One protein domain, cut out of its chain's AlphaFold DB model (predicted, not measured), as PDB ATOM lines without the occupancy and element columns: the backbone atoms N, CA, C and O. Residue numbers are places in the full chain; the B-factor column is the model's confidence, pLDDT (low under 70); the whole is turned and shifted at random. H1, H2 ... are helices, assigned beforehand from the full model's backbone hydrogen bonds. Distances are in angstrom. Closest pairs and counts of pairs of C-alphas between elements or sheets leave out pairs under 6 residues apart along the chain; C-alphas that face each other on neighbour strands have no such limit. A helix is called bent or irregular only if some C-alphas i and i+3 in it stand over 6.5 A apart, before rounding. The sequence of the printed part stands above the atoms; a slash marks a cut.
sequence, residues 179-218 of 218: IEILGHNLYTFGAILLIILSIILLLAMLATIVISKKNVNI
ATOM      1  N   ILE A 179     129.031 125.921 103.342       93.44
ATOM      2  CA  ILE A 179     128.876 127.376 103.263       93.44
ATOM      3  C   ILE A 179     130.014 128.115 103.980       93.44
ATOM      4  O   ILE A 179     130.401 129.199 103.552       93.44
ATOM      5  N   GLU A 180     130.581 127.516 105.026       92.94
ATOM      6  CA  GLU A 180     131.677 128.092 105.800       92.94
ATOM      7  C   GLU A 180     132.982 128.041 105.010       92.94
ATOM      8  O   GLU A 180     133.646 129.065 104.865       92.94
ATOM      9  N   ILE A 181     133.296 126.891 104.402       92.25
ATOM     10  CA  ILE A 181     134.471 126.745 103.529       92.25
ATOM     11  C   ILE A 181     134.364 127.699 102.333       92.25
ATOM     12  O   ILE A 181     135.328 128.385 101.985       92.25
ATOM     13  N   LEU A 182     133.183 127.772 101.706       92.12
ATOM     14  CA  LEU A 182     132.956 128.662 100.571       92.12
ATOM     15  C   LEU A 182     133.107 130.132 100.982       92.12
ATOM     16  O   LEU A 182     133.765 130.899 100.285       92.12
ATOM     17  N   GLY A 183     132.539 130.511 102.130       92.94
ATOM     18  CA  GLY A 183     132.659 131.850 102.692       92.94
ATOM     19  C   GLY A 183     134.109 132.207 102.999       92.94
ATOM     20  O   GLY A 183     134.603 133.214 102.502       92.94
ATOM     21  N   HIS A 184     134.820 131.365 103.749       92.19
ATOM     22  CA  HIS A 184     136.219 131.598 104.104       92.19
ATOM     23  C   HIS A 184     137.086 131.833 102.862       92.19
ATOM     24  O   HIS A 184     137.829 132.817 102.802       92.19
ATOM     25  N   ASN A 185     136.925 130.998 101.832       92.94
ATOM     26  CA  ASN A 185     137.666 131.142 100.583       92.94
ATOM     27  C   ASN A 185     137.273 132.405  99.802       92.94
ATOM     28  O   ASN A 185     138.153 133.112  99.306       92.94
ATOM     29  N   LEU A 186     135.979 132.725  99.705       92.88
ATOM     30  CA  LEU A 186     135.501 133.889  98.952       92.88
ATOM     31  C   LEU A 186     135.845 135.220  99.622       92.88
ATOM     32  O   LEU A 186     136.226 136.156  98.925       92.88
ATOM     33  N   TYR A 187     135.741 135.315 100.948       94.00
ATOM     34  CA  TYR A 187     136.028 136.556 101.670       94.00
ATOM     35  C   TYR A 187     137.527 136.784 101.887       94.00
ATOM     36  O   TYR A 187     137.953 137.935 101.909       94.00
ATOM     37  N   THR A 188     138.331 135.722 102.010       93.94
ATOM     38  CA  THR A 188     139.776 135.850 102.277       93.94
ATOM     39  C   THR A 188     140.591 135.914 100.989       93.94
ATOM     40  O   THR A 188     141.362 136.848 100.788       93.94
ATOM     41  N   PHE A 189     140.414 134.941 100.091       93.94
ATOM     42  CA  PHE A 189     141.214 134.828  98.866       93.94
ATOM     43  C   PHE A 189     140.488 135.402  97.643       93.94
ATOM     44  O   PHE A 189     141.106 136.010  96.772       93.94
ATOM     45  N   GLY A 190     139.165 135.240  97.578       93.00
ATOM     46  CA  GLY A 190     138.322 135.655  96.453       93.00
ATOM     47  C   GLY A 190     137.770 137.081  96.528       93.00
ATOM     48  O   GLY A 190     136.893 137.415  95.732       93.00
ATOM     49  N   ALA A 191     138.243 137.929  97.449       94.25
ATOM     50  CA  ALA A 191     137.604 139.216  97.749       94.25
ATOM     51  C   ALA A 191     137.449 140.127  96.515       94.25
ATOM     52  O   ALA A 191     136.411 140.764  96.332       94.25
ATOM     53  N   ILE A 192     138.444 140.133  95.618       96.31
ATOM     54  CA  ILE A 192     138.389 140.901  94.365       96.31
ATOM     55  C   ILE A 192     137.237 140.453  93.451       96.31
ATOM     56  O   ILE A 192     136.576 141.291  92.838       96.31
ATOM     57  N   LEU A 193     136.939 139.150  93.402       94.50
ATOM     58  CA  LEU A 193     135.824 138.606  92.626       94.50
ATOM     59  C   LEU A 193     134.494 139.101  93.196       94.50
ATOM     60  O   LEU A 193     133.608 139.473  92.432       94.50
ATOM     61  N   LEU A 194     134.371 139.185  94.523       94.19
ATOM     62  CA  LEU A 194     133.167 139.690  95.185       94.19
ATOM     63  C   LEU A 194     132.922 141.178  94.876       94.19
ATOM     64  O   LEU A 194     131.788 141.578  94.615       94.19
ATOM     65  N   ILE A 195     133.986 141.987  94.821       96.50
ATOM     66  CA  ILE A 195     133.903 143.401  94.419       96.50
ATOM     67  C   ILE A 195     133.423 143.518  92.966       96.50
ATOM     68  O   ILE A 195     132.514 144.297  92.675       96.50
ATOM     69  N   ILE A 196     133.973 142.707  92.057       97.62
ATOM     70  CA  ILE A 196     133.530 142.660  90.657       97.62
ATOM     71  C   ILE A 196     132.056 142.235  90.575       97.62
ATOM     72  O   ILE A 196     131.274 142.869  89.868       97.62
ATOM     73  N   LEU A 197     131.643 141.220  91.339       96.44
ATOM     74  CA  LEU A 197     130.260 140.743  91.381       96.44
ATOM     75  C   LEU A 197     129.294 141.828  91.885       96.44
ATOM     76  O   LEU A 197     128.202 141.983  91.339       96.44
ATOM     77  N   SER A 198     129.712 142.622  92.874       97.81
ATOM     78  CA  SER A 198     128.952 143.778  93.361       97.81
ATOM     79  C   SER A 198     128.755 144.831  92.271       97.81
ATOM     80  O   SER A 198     127.658 145.371  92.134       97.81
ATOM     81  N   ILE A 199     129.791 145.120  91.478       98.00
ATOM     82  CA  ILE A 199     129.697 146.064  90.354       98.00
ATOM     83  C   ILE A 199     128.770 145.510  89.266       98.00
ATOM     84  O   ILE A 199     127.959 146.256  88.726       98.00
ATOM     85  N   ILE A 200     128.824 144.205  88.978       97.50
ATOM     86  CA  ILE A 200     127.918 143.554  88.020       97.50
ATOM     87  C   ILE A 200     126.460 143.679  88.478       97.50
ATOM     88  O   ILE A 200     125.598 144.030  87.674       97.50
ATOM     89  N   LEU A 201     126.174 143.442  89.762       96.06
ATOM     90  CA  LEU A 201     124.816 143.540  90.304       96.06
ATOM     91  C   LEU A 201     124.307 144.989  90.300       96.06
ATOM     92  O   LEU A 201     123.168 145.240  89.898       96.06
ATOM     93  N   LEU A 202     125.164 145.951  90.658       97.81
ATOM     94  CA  LEU A 202     124.877 147.383  90.530       97.81
ATOM     95  C   LEU A 202     124.525 147.742  89.079       97.81
ATOM     96  O   LEU A 202     123.519 148.404  88.827       97.81
ATOM     97  N   LEU A 203     125.340 147.285  88.125       97.69
ATOM     98  CA  LEU A 203     125.153 147.585  86.711       97.69
ATOM     99  C   LEU A 203     123.882 146.932  86.163       97.69
ATOM    100  O   LEU A 203     123.173 147.570  85.396       97.69
ATOM    101  N   ALA A 204     123.549 145.712  86.592       96.31
ATOM    102  CA  ALA A 204     122.301 145.047  86.224       96.31
ATOM    103  C   ALA A 204     121.077 145.861  86.673       96.31
ATOM    104  O   ALA A 204     120.162 146.094  85.882       96.31
ATOM    105  N   MET A 205     121.083 146.369  87.909       96.56
ATOM    106  CA  MET A 205     120.004 147.221  88.412       96.56
ATOM    107  C   MET A 205     119.932 148.548  87.645       96.56
ATOM    108  O   MET A 205     118.867 148.919  87.151       96.56
ATOM    109  N   LEU A 206     121.064 149.238  87.474       97.06
ATOM    110  CA  LEU A 206     121.116 150.517  86.762       97.06
ATOM    111  C   LEU A 206     120.694 150.372  85.293       97.06
ATOM    112  O   LEU A 206     119.947 151.208  84.788       97.06
ATOM    113  N   ALA A 207     121.097 149.286  84.630       96.31
ATOM    114  CA  ALA A 207     120.706 148.981  83.260       96.31
ATOM    115  C   ALA A 207     119.187 148.838  83.127       96.31
ATOM    116  O   ALA A 207     118.601 149.457  82.241       96.31
ATOM    117  N   THR A 208     118.529 148.095  84.024       93.88
ATOM    118  CA  THR A 208     117.063 147.953  83.968       93.88
ATOM    119  C   THR A 208     116.343 149.292  84.135       93.88
ATOM    120  O   THR A 208     115.411 149.571  83.384       93.88
ATOM    121  N   ILE A 209     116.817 150.164  85.035       95.25
ATOM    122  CA  ILE A 209     116.240 151.498  85.257       95.25
ATOM    123  C   ILE A 209     116.421 152.388  84.025       95.25
ATOM    124  O   ILE A 209     115.467 153.018  83.572       95.25
ATOM    125  N   VAL A 210     117.634 152.455  83.468       95.06
ATOM    126  CA  VAL A 210     117.931 153.311  82.309       95.06
ATOM    127  C   VAL A 210     117.165 152.845  81.070       95.06
ATOM    128  O   VAL A 210     116.608 153.681  80.368       95.06
ATOM    129  N   ILE A 211     117.080 151.532  80.830       93.69
ATOM    130  CA  ILE A 211     116.364 150.967  79.675       93.69
ATOM    131  C   ILE A 211     114.852 151.204  79.784       93.69
ATOM    132  O   ILE A 211     114.206 151.481  78.775       93.69
ATOM    133  N   SER A 212     114.269 151.120  80.986       93.25
ATOM    134  CA  SER A 212     112.826 151.345  81.166       93.25
ATOM    135  C   SER A 212     112.439 152.828  81.251       93.25
ATOM    136  O   SER A 212     111.254 153.152  81.114       93.25
ATOM    137  N   LYS A 213     113.384 153.741  81.505       91.69
ATOM    138  CA  LYS A 213     113.090 155.168  81.666       91.69
ATOM    139  C   LYS A 213     112.783 155.803  80.308       91.69
ATOM    140  O   LYS A 213     113.655 155.976  79.464       91.69
ATOM    141  N   LYS A 214     111.531 156.216  80.111       84.75
ATOM    142  CA  LYS A 214     111.109 156.970  78.924       84.75
ATOM    143  C   LYS A 214     111.693 158.388  78.966       84.75
ATOM    144  O   LYS A 214     111.433 159.129  79.913       84.75
ATOM    145  N   ASN A 215     112.429 158.788  77.927       79.69
ATOM    146  CA  ASN A 215     112.835 160.183  77.756       79.69
ATOM    147  C   ASN A 215     111.632 161.002  77.278       79.69
ATOM    148  O   ASN A 215     111.121 160.796  76.176       79.69
ATOM    149  N   VAL A 216     111.156 161.906  78.132       75.62
ATOM    150  CA  VAL A 216     110.188 162.937  77.753       75.62
ATOM    151  C   VAL A 216     110.997 164.099  77.191       75.62
ATOM    152  O   VAL A 216     111.546 164.893  77.949       75.62
ATOM    153  N   ASN A 217     111.123 164.150  75.867       66.94
ATOM    154  CA  ASN A 217     111.620 165.342  75.191       66.94
ATOM    155  C   ASN A 217     110.456 166.340  75.125       66.94
ATOM    156  O   ASN A 217     109.414 166.011  74.555       66.94
ATOM    157  N   ILE A 218     110.627 167.486  75.788       57.00
ATOM    158  CA  ILE A 218     109.752 168.665  75.690       57.00
ATOM    159  C   ILE A 218     110.037 169.359  74.360       57.00
ATOM    160  O   ILE A 218     111.239 169.452  74.017       57.00
TER     161      ILE A 218
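Overview. This is residues 179 to 218 of the 218 residues of the protein "NADH-ubiquinone oxidoreductase chain 6" of Stropharia rugosoannulata (UniProt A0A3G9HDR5). Two helices meet near their ends as an L: H1 is the short limb, H2 is the long one, and an unnamed tail, residues 213 to 218, carries the long limb onward. Most of the long limb sticks out, for residues 195 to 218, of which 195 to 212 belong to H2, stand free. The printed part has 40 residues with two named helices, H1 then H2, and no named strand; the class is all helix. The whole is extended, with a radius of gyration of the C-alphas of 16.7 A, and its C-alphas span 55 by 17 by 8 A.

Along the chain. H1 comprises residues 179 to 188, begins at C-alpha 179 at (128.876, 127.376, 103.263) and measures 13.8 A from first to last C-alpha. After Phe 189 and Gly 190, H2 comprises residues 191 to 212 and measures 32.2 A, from C-alpha 191 at (137.604, 139.216, 97.749) to C-alpha 212 at (112.826, 151.345, 81.166). Neither helix is bent.

Arrangement. H1 and H2 touch only at the corner by their link, and only just, with 3 pairs of C-alphas within 8 A. Their closest C-alphas are those of Leu 186 and Leu 194, 7.3 A apart. H2 touches H1 with residues 193 to 194 alone. Their lines are about perpendicular, at 86 degrees, and their centres are 21.7 A apart. In H1 and H2, every O i to N i+4 pair is within hydrogen-bond range.

Size, cuts and confidence. The two C-alphas farthest apart are those of Ile 181 and Ile 218, at 56.1 A. The printed part has no cut, and the link from H1 to H2 is tight. It ends at residue 218, the chain's last residue. The mean pLDDT of the printed part is 92.1; residues 217 to 218 are under 70.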